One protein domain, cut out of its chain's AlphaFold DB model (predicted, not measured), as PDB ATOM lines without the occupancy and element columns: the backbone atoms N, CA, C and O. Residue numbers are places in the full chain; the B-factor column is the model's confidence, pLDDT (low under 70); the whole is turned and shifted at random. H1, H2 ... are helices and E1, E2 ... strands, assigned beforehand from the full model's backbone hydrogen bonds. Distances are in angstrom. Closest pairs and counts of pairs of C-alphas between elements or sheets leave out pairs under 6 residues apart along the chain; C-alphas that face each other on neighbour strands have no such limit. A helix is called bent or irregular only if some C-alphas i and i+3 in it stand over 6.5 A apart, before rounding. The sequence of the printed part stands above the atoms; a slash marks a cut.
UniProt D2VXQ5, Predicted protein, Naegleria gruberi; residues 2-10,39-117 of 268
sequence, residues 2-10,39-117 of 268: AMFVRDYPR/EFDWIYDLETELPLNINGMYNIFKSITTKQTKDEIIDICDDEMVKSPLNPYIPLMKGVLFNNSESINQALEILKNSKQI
ATOM      1  N   ALA A   2     111.688 134.479  89.599       86.25
ATOM      2  CA  ALA A   2     110.461 133.673  89.451       86.25
ATOM      3  C   ALA A   2     109.149 134.486  89.388       86.25
ATOM      4  O   ALA A   2     108.305 134.222  88.537       86.25
ATOM      5  N   MET A   3     108.996 135.514  90.235       89.44
ATOM      6  CA  MET A   3     107.841 136.424  90.158       89.44
ATOM      7  C   MET A   3     107.764 137.151  88.813       89.44
ATOM      8  O   MET A   3     106.698 137.210  88.218       89.44
ATOM      9  N   PHE A   4     108.897 137.644  88.304       89.38
ATOM     10  CA  PHE A   4     108.950 138.326  87.011       89.38
ATOM     11  C   PHE A   4     108.528 137.395  85.869       89.38
ATOM     12  O   PHE A   4     107.679 137.770  85.073       89.38
ATOM     13  N   VAL A   5     109.047 136.161  85.830       93.00
ATOM     14  CA  VAL A   5     108.668 135.159  84.814       93.00
ATOM     15  C   VAL A   5     107.174 134.839  84.866       93.00
ATOM     16  O   VAL A   5     106.535 134.698  83.828       93.00
ATOM     17  N   ARG A   6     106.597 134.744  86.067       92.62
ATOM     18  CA  ARG A   6     105.163 134.495  86.245       92.62
ATOM     19  C   ARG A   6     104.309 135.678  85.784       92.62
ATOM     20  O   ARG A   6     103.290 135.476  85.130       92.62
ATOM     21  N   ASP A   7     104.691 136.892  86.166       91.12
ATOM     22  CA  ASP A   7     103.830 138.066  86.032       91.12
ATOM     23  C   ASP A   7     103.991 138.756  84.669       91.12
ATOM     24  O   ASP A   7     103.013 139.300  84.162       91.12
ATOM     25  N   TYR A   8     105.168 138.691  84.035       91.81
ATOM     26  CA  TYR A   8     105.444 139.373  82.764       91.81
ATOM     27  C   TYR A   8     104.435 139.037  81.647       91.81
ATOM     28  O   TYR A   8     103.866 139.982  81.100       91.81
ATOM     29  N   PRO A   9     104.107 137.762  81.338       91.06
ATOM     30  CA  PRO A   9     103.132 137.450  80.288       91.06
ATOM     31  C   PRO A   9     101.736 138.004  80.593       91.06
ATOM     32  O   PRO A   9     101.076 138.549  79.712       91.06
ATOM     33  N   ARG A  10     101.311 137.911  81.862       89.06
ATOM     34  CA  ARG A  10     100.020 138.430  82.332       89.06
ATOM     35  C   ARG A  10      99.965 139.952  82.223       89.06
ATOM     36  O   ARG A  10      98.943 140.496  81.821       89.06
ATOM     37  N   GLU A  39     106.211 147.218  71.126       82.19
ATOM     38  CA  GLU A  39     106.360 148.471  71.883       82.19
ATOM     39  C   GLU A  39     106.375 148.246  73.399       82.19
ATOM     40  O   GLU A  39     107.066 148.966  74.110       82.19
ATOM     41  N   PHE A  40     105.614 147.267  73.900       84.50
ATOM     42  CA  PHE A  40     105.592 146.942  75.327       84.50
ATOM     43  C   PHE A  40     106.952 146.436  75.829       84.50
ATOM     44  O   PHE A  40     107.321 146.668  76.980       84.50
ATOM     45  N   ASP A  41     107.699 145.745  74.967       89.38
ATOM     46  CA  ASP A  41     108.962 145.104  75.329       89.38
ATOM     47  C   ASP A  41     110.130 146.081  75.411       89.38
ATOM     48  O   ASP A  41     111.172 145.737  75.970       89.38
ATOM     49  N   TRP A  42     109.969 147.289  74.876       88.19
ATOM     50  CA  TRP A  42     111.006 148.307  74.864       88.19
ATOM     51  C   TRP A  42     110.694 149.405  75.868       88.19
ATOM     52  O   TRP A  42     109.691 150.110  75.774       88.19
ATOM     53  N   ILE A  43     111.612 149.593  76.810       84.69
ATOM     54  CA  ILE A  43     111.603 150.733  77.722       84.69
ATOM     55  C   ILE A  43     112.891 151.524  77.540       84.69
ATOM     56  O   ILE A  43     113.932 150.960  77.211       84.69
ATOM     57  N   TYR A  44     112.836 152.829  77.775       78.06
ATOM     58  CA  TYR A  44     114.047 153.630  77.873       78.06
ATOM     59  C   TYR A  44     114.482 153.706  79.321       78.06
ATOM     60  O   TYR A  44     113.698 154.022  80.220       78.06
ATOM     61  N   ASP A  45     115.748 153.399  79.535       73.50
ATOM     62  CA  ASP A  45     116.391 153.617  80.805       73.50
ATOM     63  C   ASP A  45     116.405 155.119  81.129       73.50
ATOM     64  O   ASP A  45     116.994 155.906  80.399       73.50
ATOM     65  N   LEU A  46     115.759 155.534  82.219       67.62
ATOM     66  CA  LEU A  46     115.576 156.962  82.521       67.62
ATOM     67  C   LEU A  46     116.879 157.725  82.816       67.62
ATOM     68  O   LEU A  46     116.872 158.949  82.775       67.62
ATOM     69  N   GLU A  47     117.967 157.031  83.157       65.31
ATOM     70  CA  GLU A  47     119.237 157.670  83.543       65.31
ATOM     71  C   GLU A  47     120.246 157.689  82.387       65.31
ATOM     72  O   GLU A  47     121.056 158.604  82.287       65.31
ATOM     73  N   THR A  48     120.203 156.677  81.519       68.75
ATOM     74  CA  THR A  48     121.165 156.488  80.415       68.75
ATOM     75  C   THR A  48     120.546 156.663  79.030       68.75
ATOM     76  O   THR A  48     121.260 156.641  78.030       68.75
ATOM     77  N   GLU A  49     119.215 156.774  78.959       73.75
ATOM     78  CA  GLU A  49     118.405 156.742  77.735       73.75
ATOM     79  C   GLU A  49     118.689 155.530  76.831       73.75
ATOM     80  O   GLU A  49     118.358 155.520  75.642       73.75
ATOM     81  N   LEU A  50     119.288 154.475  77.386       81.19
ATOM     82  CA  LEU A  50     119.530 153.243  76.660       81.19
ATOM     83  C   LEU A  50     118.212 152.493  76.452       81.19
ATOM     84  O   LEU A  50     117.403 152.392  77.382       81.19
ATOM     85  N   PRO A  51     117.985 151.929  75.257       85.81
ATOM     86  CA  PRO A  51     116.842 151.068  75.029       85.81
ATOM     87  C   PRO A  51     117.062 149.737  75.755       85.81
ATOM     88  O   PRO A  51     118.032 149.017  75.505       85.81
ATOM     89  N   LEU A  52     116.145 149.394  76.652       87.06
ATOM     90  CA  LEU A  52     116.124 148.127  77.365       87.06
ATOM     91  C   LEU A  52     115.001 147.265  76.809       87.06
ATOM     92  O   LEU A  52     113.843 147.677  76.773       87.06
ATOM     93  N   ASN A  53     115.355 146.044  76.428       89.94
ATOM     94  CA  ASN A  53     114.387 145.043  76.019       89.94
ATOM     95  C   ASN A  53     114.043 144.136  77.207       89.94
ATOM     96  O   ASN A  53     114.865 143.320  77.641       89.94
ATOM     97  N   ILE A  54     112.837 144.285  77.755       90.50
ATOM     98  CA  ILE A  54     112.377 143.504  78.912       90.50
ATOM     99  C   ILE A  54     111.988 142.068  78.538       90.50
ATOM    100  O   ILE A  54     112.041 141.187  79.398       90.50
ATOM    101  N   ASN A  55     111.658 141.807  77.269       91.94
ATOM    102  CA  ASN A  55     111.384 140.455  76.779       91.94
ATOM    103  C   ASN A  55     112.656 139.601  76.749       91.94
ATOM    104  O   ASN A  55     112.629 138.443  77.158       91.94
ATOM    105  N   GLY A  56     113.799 140.183  76.375       91.62
ATOM    106  CA  GLY A  56     115.083 139.487  76.451       91.62
ATOM    107  C   GLY A  56     115.425 139.065  77.881       91.62
ATOM    108  O   GLY A  56     115.778 137.913  78.135       91.62
ATOM    109  N   MET A  57     115.188 139.949  78.856       91.75
ATOM    110  CA  MET A  57     115.330 139.610  80.278       91.75
ATOM    111  C   MET A  57     114.349 138.511  80.715       91.75
ATOM    112  O   MET A  57     114.706 137.639  81.509       91.75
ATOM    113  N   TYR A  58     113.119 138.519  80.190       94.50
ATOM    114  CA  TYR A  58     112.140 137.457  80.424       94.50
ATOM    115  C   TYR A  58     112.604 136.110  79.876       94.50
ATOM    116  O   TYR A  58     112.533 135.126  80.610       94.50
ATOM    117  N   ASN A  59     113.130 136.056  78.652       94.69
ATOM    118  CA  ASN A  59     113.628 134.822  78.044       94.69
ATOM    119  C   ASN A  59     114.762 134.204  78.876       94.69
ATOM    120  O   ASN A  59     114.721 133.009  79.172       94.69
ATOM    121  N   ILE A  60     115.699 135.031  79.350       93.38
ATOM    122  CA  ILE A  60     116.811 134.606  80.216       93.38
ATOM    123  C   ILE A  60     116.310 134.136  81.586       93.38
ATOM    124  O   ILE A  60     116.725 133.100  82.099       93.38
ATOM    125  N   PHE A  61     115.402 134.865  82.235       94.25
ATOM    126  CA  PHE A  61     114.895 134.416  83.534       94.25
ATOM    127  C   PHE A  61     114.020 133.173  83.412       94.25
ATOM    128  O   PHE A  61     114.058 132.312  84.293       94.25
ATOM    129  N   LYS A  62     113.256 133.054  82.325       95.25
ATOM    130  CA  LYS A  62     112.436 131.883  82.044       95.25
ATOM    131  C   LYS A  62     113.318 130.646  81.909       95.25
ATOM    132  O   LYS A  62     113.055 129.690  82.634       95.25
ATOM    133  N   SER A  63     114.373 130.695  81.093       92.69
ATOM    134  CA  SER A  63     115.298 129.570  80.885       92.69
ATOM    135  C   SER A  63     115.908 129.059  82.191       92.69
ATOM    136  O   SER A  63     115.882 127.854  82.466       92.69
ATOM    137  N   ILE A  64     116.331 129.982  83.062       90.75
ATOM    138  CA  ILE A  64     116.827 129.678  84.411       90.75
ATOM    139  C   ILE A  64     115.739 129.003  85.255       90.75
ATOM    140  O   ILE A  64     115.976 127.960  85.865       90.75
ATOM    141  N   THR A  65     114.523 129.562  85.296       90.44
ATOM    142  CA  THR A  65     113.428 128.994  86.107       90.44
ATOM    143  C   THR A  65     112.945 127.634  85.609       90.44
ATOM    144  O   THR A  65     112.507 126.814  86.415       90.44
ATOM    145  N   THR A  66     113.065 127.363  84.309       90.81
ATOM    146  CA  THR A  66     112.755 126.063  83.703       90.81
ATOM    147  C   THR A  66     113.914 125.071  83.782       90.81
ATOM    148  O   THR A  66     113.780 123.960  83.277       90.81
ATOM    149  N   LYS A  67     115.020 125.437  84.447       86.88
ATOM    150  CA  LYS A  67     116.213 124.599  84.642       86.88
ATOM    151  C   LYS A  67     116.821 124.097  83.328       86.88
ATOM    152  O   LYS A  67     117.222 122.938  83.243       86.88
ATOM    153  N   GLN A  68     116.875 124.963  82.317       89.38
ATOM    154  CA  GLN A  68     117.655 124.673  81.113       89.38
ATOM    155  C   GLN A  68     119.139 124.504  81.457       89.38
ATOM    156  O   GLN A  68     119.612 124.936  82.515       89.38
ATOM    157  N   THR A  69     119.861 123.819  80.579       92.25
ATOM    158  CA  THR A  69     121.298 123.612  80.727       92.25
ATOM    159  C   THR A  69     122.046 124.941  80.650       92.25
ATOM    160  O   THR A  69     121.554 125.937  80.119       92.25
ATOM    161  N   LYS A  70     123.266 124.961  81.194       90.75
ATOM    162  CA  LYS A  70     124.135 126.140  81.151       90.75
ATOM    163  C   LYS A  70     124.324 126.656  79.719       90.75
ATOM    164  O   LYS A  70     124.208 127.858  79.508       90.75
ATOM    165  N   ASP A  71     124.590 125.756  78.776       92.25
ATOM    166  CA  ASP A  71     124.885 126.111  77.385       92.25
ATOM    167  C   ASP A  71     123.648 126.694  76.687       92.25
ATOM    168  O   ASP A  71     123.737 127.756  76.084       92.25
ATOM    169  N   GLU A  72     122.464 126.110  76.899       93.62
ATOM    170  CA  GLU A  72     121.203 126.659  76.372       93.62
ATOM    171  C   GLU A  72     120.912 128.074  76.895       93.62
ATOM    172  O   GLU A  72     120.419 128.927  76.160       93.62
ATOM    173  N   ILE A  73     121.205 128.355  78.170       93.25
ATOM    174  CA  ILE A  73     120.994 129.697  78.728       93.25
ATOM    175  C   ILE A  73     122.017 130.689  78.153       93.25
ATOM    176  O   ILE A  73     121.676 131.853  77.943       93.25
ATOM    177  N   ILE A  74     123.253 130.250  77.893       94.00
ATOM    178  CA  ILE A  74     124.274 131.073  77.232       94.00
ATOM    179  C   ILE A  74     123.830 131.439  75.814       94.00
ATOM    180  O   ILE A  74     123.867 132.625  75.486       94.00
ATOM    181  N   ASP A  75     123.345 130.470  75.034       94.88
ATOM    182  CA  ASP A  75     122.839 130.704  73.678       94.88
ATOM    183  C   ASP A  75     121.681 131.716  73.686       94.88
ATOM    184  O   ASP A  75     121.660 132.656  72.894       94.88
ATOM    185  N   ILE A  76     120.761 131.605  74.655       95.38
ATOM    186  CA  ILE A  76     119.672 132.579  74.835       95.38
ATOM    187  C   ILE A  76     120.219 133.972  75.158       95.38
ATOM    188  O   ILE A  76     119.732 134.961  74.611       95.38
ATOM    189  N   CYS A  77     121.213 134.085  76.043       95.12
ATOM    190  CA  CYS A  77     121.843 135.374  76.319       95.12
ATOM    191  C   CYS A  77     122.451 135.976  75.045       95.12
ATOM    192  O   CYS A  77     122.252 137.163  74.798       95.12
ATOM    193  N   ASP A  78     123.148 135.178  74.235       95.50
ATOM    194  CA  ASP A  78     123.787 135.643  73.002       95.50
ATOM    195  C   ASP A  78     122.768 136.090  71.950       95.50
ATOM    196  O   ASP A  78     122.903 137.179  71.383       95.50
ATOM    197  N   ASP A  79     121.689 135.332  71.766       96.31
ATOM    198  CA  ASP A  79     120.583 135.715  70.887       96.31
ATOM    199  C   ASP A  79     119.936 137.040  71.322       96.31
ATOM    200  O   ASP A  79     119.646 137.911  70.496       96.31
ATOM    201  N   GLU A  80     119.704 137.224  72.624       95.50
ATOM    202  CA  GLU A  80     119.109 138.455  73.153       95.50
ATOM    203  C   GLU A  80     120.076 139.650  73.093       95.50
ATOM    204  O   GLU A  80     119.635 140.781  72.868       95.50
ATOM    205  N   MET A  81     121.389 139.418  73.199       94.44
ATOM    206  CA  MET A  81     122.415 140.443  72.963       94.44
ATOM    207  C   MET A  81     122.426 140.913  71.507       94.44
ATOM    208  O   MET A  81     122.560 142.109  71.263       94.44
ATOM    209  N   VAL A  82     122.235 140.010  70.539       94.88
ATOM    210  CA  VAL A  82     122.132 140.380  69.116       94.88
ATOM    211  C   VAL A  82     120.877 141.214  68.849       94.88
ATOM    212  O   VAL A  82     120.936 142.197  68.109       94.88
ATOM    213  N   LYS A  83     119.742 140.862  69.466       92.88
ATOM    214  CA  LYS A  83     118.480 141.614  69.326       92.88
ATOM    215  C   LYS A  83     118.530 142.980  70.014       92.88
ATOM    216  O   LYS A  83     117.904 143.926  69.539       92.88
ATOM    217  N   SER A  84     119.249 143.077  71.132       91.56
ATOM    218  CA  SER A  84     119.286 144.260  72.000       91.56
ATOM    219  C   SER A  84     120.723 144.665  72.356       91.56
ATOM    220  O   SER A  84     121.089 144.658  73.532       91.56
ATOM    221  N   PRO A  85     121.545 145.075  71.370       92.25
ATOM    222  CA  PRO A  85     122.989 145.267  71.552       92.25
ATOM    223  C   PRO A  85     123.358 146.429  72.481       92.25
ATOM    224  O   PRO A  85     124.491 146.518  72.943       92.25
ATOM    225  N   LEU A  86     122.412 147.331  72.756       89.88
ATOM    226  CA  LEU A  86     122.592 148.476  73.649       89.88
ATOM    227  C   LEU A  86     122.006 148.251  75.049       89.88
ATOM    228  O   LEU A  86     122.021 149.169  75.862       89.88
ATOM    229  N   ASN A  87     121.486 147.056  75.341       89.88
ATOM    230  CA  ASN A  87     120.989 146.717  76.668       89.88
ATOM    231  C   ASN A  87     122.149 146.168  77.524       89.88
ATOM    232  O   ASN A  87     122.567 145.030  77.306       89.88
ATOM    233  N   PRO A  88     122.664 146.916  78.520       87.19
ATOM    234  CA  PRO A  88     123.831 146.502  79.301       87.19
ATOM    235  C   PRO A  88     123.516 145.370  80.293       87.19
ATOM    236  O   PRO A  88     124.428 144.696  80.772       87.19
ATOM    237  N   TYR A  89     122.240 145.128  80.609       88.88
ATOM    238  CA  TYR A  89     121.858 144.136  81.616       88.88
ATOM    239  C   TYR A  89     121.942 142.701  81.105       88.88
ATOM    240  O   TYR A  89     122.171 141.797  81.901       88.88
ATOM    241  N   ILE A  90     121.793 142.477  79.801       92.31
ATOM    242  CA  ILE A  90     121.914 141.136  79.222       92.31
ATOM    243  C   ILE A  90     123.358 140.607  79.345       92.31
ATOM    244  O   ILE A  90     123.544 139.556  79.968       92.31
ATOM    245  N   PRO A  91     124.396 141.315  78.854       92.44
ATOM    246  CA  PRO A  91     125.776 140.877  79.043       92.44
ATOM    247  C   PRO A  91     126.187 140.871  80.523       92.44
ATOM    248  O   PRO A  91     126.926 139.979  80.940       92.44
ATOM    249  N   LEU A  92     125.645 141.770  81.359       90.69
ATOM    250  CA  LEU A  92     125.811 141.679  82.815       90.69
ATOM    251  C   LEU A  92     125.296 140.339  83.358       90.69
ATOM    252  O   LEU A  92     126.022 139.651  84.070       90.69
ATOM    253  N   MET A  93     124.063 139.948  83.021       90.38
ATOM    254  CA  MET A  93     123.479 138.684  83.474       90.38
ATOM    255  C   MET A  93     124.312 137.486  83.018       90.38
ATOM    256  O   MET A  93     124.595 136.608  83.831       90.38
ATOM    257  N   LYS A  94     124.759 137.472  81.755       92.38
ATOM    258  CA  LYS A  94     125.662 136.434  81.235       92.38
ATOM    259  C   LYS A  94     126.963 136.372  82.042       92.38
ATOM    260  O   LYS A  94     127.391 135.288  82.438       92.38
ATOM    261  N   GLY A  95     127.558 137.527  82.337       91.50
ATOM    262  CA  GLY A  95     128.777 137.631  83.131       91.50
ATOM    263  C   GLY A  95     128.619 137.093  84.551       91.50
ATOM    264  O   GLY A  95     129.433 136.283  84.988       91.50
ATOM    265  N   VAL A  96     127.544 137.477  85.241       88.62
ATOM    266  CA  VAL A  96     127.263 137.063  86.626       88.62
ATOM    267  C   VAL A  96     126.913 135.580  86.727       88.62
ATOM    268  O   VAL A  96     127.419 134.892  87.606       88.62
ATOM    269  N   LEU A  97     126.054 135.071  85.842       87.88
ATOM    270  CA  LEU A  97     125.567 133.690  85.923       87.88
ATOM    271  C   LEU A  97     126.634 132.661  85.546       87.88
ATOM    272  O   LEU A  97     126.609 131.536  86.045       87.88
ATOM    273  N   PHE A  98     127.552 133.031  84.653       88.69
ATOM    274  CA  PHE A  98     128.496 132.088  84.052       88.69
ATOM    275  C   PHE A  98     129.959 132.433  84.295       88.69
ATOM    276  O   PHE A  98     130.828 131.796  83.699       88.69
ATOM    277  N   ASN A  99     130.229 133.388  85.189       85.56
ATOM    278  CA  ASN A  99     131.565 133.883  85.508       85.56
ATOM    279  C   ASN A  99     132.343 134.333  84.259       85.56
ATOM    280  O   ASN A  99     133.500 133.962  84.066       85.56
ATOM    281  N   ASN A 100     131.692 135.112  83.392       87.06
ATOM    282  CA  ASN A 100     132.273 135.607  82.145       87.06
ATOM    283  C   ASN A 100     132.659 137.093  82.274       87.06
ATOM    284  O   ASN A 100     131.816 137.985  82.159       87.06
ATOM    285  N   SER A 101     133.948 137.362  82.502       87.56
ATOM    286  CA  SER A 101     134.478 138.726  82.645       87.56
ATOM    287  C   SER A 101     134.394 139.552  81.359       87.56
ATOM    288  O   SER A 101     134.205 140.766  81.424       87.56
ATOM    289  N   GLU A 102     134.479 138.919  80.186       90.19
ATOM    290  CA  GLU A 102     134.330 139.597  78.896       90.19
ATOM    291  C   GLU A 102     132.931 140.205  78.762       90.19
ATOM    292  O   GLU A 102     132.801 141.375  78.408       90.19
ATOM    293  N   SER A 103     131.890 139.463  79.147       91.25
ATOM    294  CA  SER A 103     130.517 139.977  79.147       91.25
ATOM    295  C   SER A 103     130.333 141.142  80.132       91.25
ATOM    296  O   SER A 103     129.643 142.108  79.819       91.25
ATOM    297  N   ILE A 104     131.010 141.133  81.285       89.31
ATOM    298  CA  ILE A 104     131.003 142.295  82.195       89.31
ATOM    299  C   ILE A 104     131.658 143.520  81.543       89.31
ATOM    300  O   ILE A 104     131.132 144.629  81.640       89.31
ATOM    301  N   ASN A 105     132.777 143.335  80.840       85.38
ATOM    302  CA  ASN A 105     133.441 144.421  80.118       85.38
ATOM    303  C   ASN A 105     132.571 144.973  78.982       85.38
ATOM    304  O   ASN A 105     132.494 146.188  78.814       85.38
ATOM    305  N   GLN A 106     131.854 144.110  78.257       90.88
ATOM    306  CA  GLN A 106     130.881 144.535  77.248       90.88
ATOM    307  C   GLN A 106     129.761 145.390  77.863       90.88
ATOM    308  O   GLN A 106     129.436 146.445  77.323       90.88
ATOM    309  N   ALA A 107     129.216 144.995  79.021       87.38
ATOM    310  CA  ALA A 107     128.201 145.780  79.731       87.38
ATOM    311  C   ALA A 107     128.707 147.184  80.122       87.38
ATOM    312  O   ALA A 107     127.993 148.175  79.952       87.38
ATOM    313  N   LEU A 108     129.951 147.282  80.606       82.88
ATOM    314  CA  LEU A 108     130.582 148.564  80.939       82.88
ATOM    315  C   LEU A 108     130.835 149.432  79.706       82.88
ATOM    316  O   LEU A 108     130.609 150.637  79.765       82.88
ATOM    317  N   GLU A 109     131.274 148.847  78.591       83.56
ATOM    318  CA  GLU A 109     131.475 149.590  77.343       83.56
ATOM    319  C   GLU A 109     130.149 150.114  76.772       83.56
ATOM    320  O   GLU A 109     130.105 151.245  76.292       83.56
ATOM    321  N   ILE A 110     129.045 149.367  76.888       84.38
ATOM    322  CA  ILE A 110     127.708 149.867  76.522       84.38
ATOM    323  C   ILE A 110     127.346 151.101  77.358       84.38
ATOM    324  O   ILE A 110     126.952 152.125  76.801       84.38
ATOM    325  N   LEU A 111     127.519 151.038  78.684       79.19
ATOM    326  CA  LEU A 111     127.237 152.174  79.567       79.19
ATOM    327  C   LEU A 111     128.140 153.376  79.280       79.19
ATOM    328  O   LEU A 111     127.662 154.504  79.211       79.19
ATOM    329  N   LYS A 112     129.434 153.144  79.068       74.81
ATOM    330  CA  LYS A 112     130.415 154.189  78.749       74.81
ATOM    331  C   LYS A 112     130.109 154.899  77.429       74.81
ATOM    332  O   LYS A 112     130.349 156.097  77.319       74.81
ATOM    333  N   ASN A 113     129.581 154.170  76.448       75.31
ATOM    334  CA  ASN A 113     129.193 154.715  75.148       75.31
ATOM    335  C   ASN A 113     127.746 155.238  75.121       75.31
ATOM    336  O   ASN A 113     127.320 155.803  74.109       75.31
ATOM    337  N   SER A 114     126.984 155.069  76.206       70.62
ATOM    338  CA  SER A 114     125.664 155.680  76.335       70.62
ATOM    339  C   SER A 114     125.800 157.199  76.358       70.62
ATOM    340  O   SER A 114     126.745 157.759  76.923       70.62
ATOM    341  N   LYS A 115     124.862 157.898  75.712       58.91
ATOM    342  CA  LYS A 115     124.790 159.350  75.849       58.91
ATOM    343  C   LYS A 115     124.404 159.626  77.300       58.91
ATOM    344  O   LYS A 115     123.248 159.452  77.658       58.91
ATOM    345  N   GLN A 116     125.358 160.044  78.129       56.97
ATOM    346  CA  GLN A 116     125.070 160.585  79.456       56.97
ATOM    347  C   GLN A 116     124.164 161.815  79.295       56.97
ATOM    348  O   GLN A 116     124.650 162.931  79.112       56.97
ATOM    349  N   ILE A 117     122.840 161.634  79.336       45.81
ATOM    350  CA  ILE A 117     121.894 162.749  79.387       45.81
ATOM    351  C   ILE A 117     121.607 163.086  80.852       45.81
ATOM    352  O   ILE A 117     120.617 162.719  81.467       45.81
TER     353      ILE A 117
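AT A GLANCE: This is residues 2 to 10 and 39 to 117 of the 268 residues of the protein "Predicted protein" of Naegleria gruberi (UniProt D2VXQ5). Three helices, H2, H3 and H4, form an up-and-down bundle with their centres in a triangle; H5 folds back along H4, away from H2 and H3. On the other side H1 packs steeply on H2, and a small hairpin of strands, E1 and E2, leads into H2. The printed part has 88 residues, mostly helix, in the order H1 E1 E2 H2 H3 H4 H5; the two-strand sheet is antiparallel. It is compact, with a radius of gyration of the C-alphas of 13.0 A and spans of 38 by 32 by 19 A.

HOW THE PARTS SIT: Start at the hairpin of E1, residues 42 to 44, and E2, residues 51 to 53, where N 43 and O 52 are 2.9 A apart, within hydrogen-bond range. H2, residues 54 to 65, follows directly and touches H3, residues 70 to 83, closest at the C-alphas of Gly 56 and Glu 80, 5.3 A, at a shallow tilt of 3 degrees, opposite ways. H3 touches H4, residues 89 to 98, at C-alphas 77 and 94, 6.3 A. H4 touches H5, residues 101 to 113, at C-alphas 91 and 103, 4.8 A. H1, residues 2 to 10, touches H2 at C-alphas 5 and 62, 5.7 A, at a steep tilt of 49 degrees. Every O i to N i+4 pair is within hydrogen-bond range in H2, H3, H4 and H5, but 3 of 5 in H1.

IN THESE COORDINATES: Find C-alpha 2 at (110.461, 133.673, 89.451), where H1 begins; it is irregular, but only just, with C-alphas 6 and 9 7.0 A apart. H3 runs 20.3 A from C-alpha 70, H5 18.4 A to C-alpha 113 at (129.193, 154.715, 75.148), and H2 16.2 A.

THE WHOLE: Residues 11 to 38 are not printed; C-alphas 10 and 39 are 15.8 A apart across the cut. Of the links printed whole, none is long. Confidence is under 70 at residues 46 to 48 and 115 to 117.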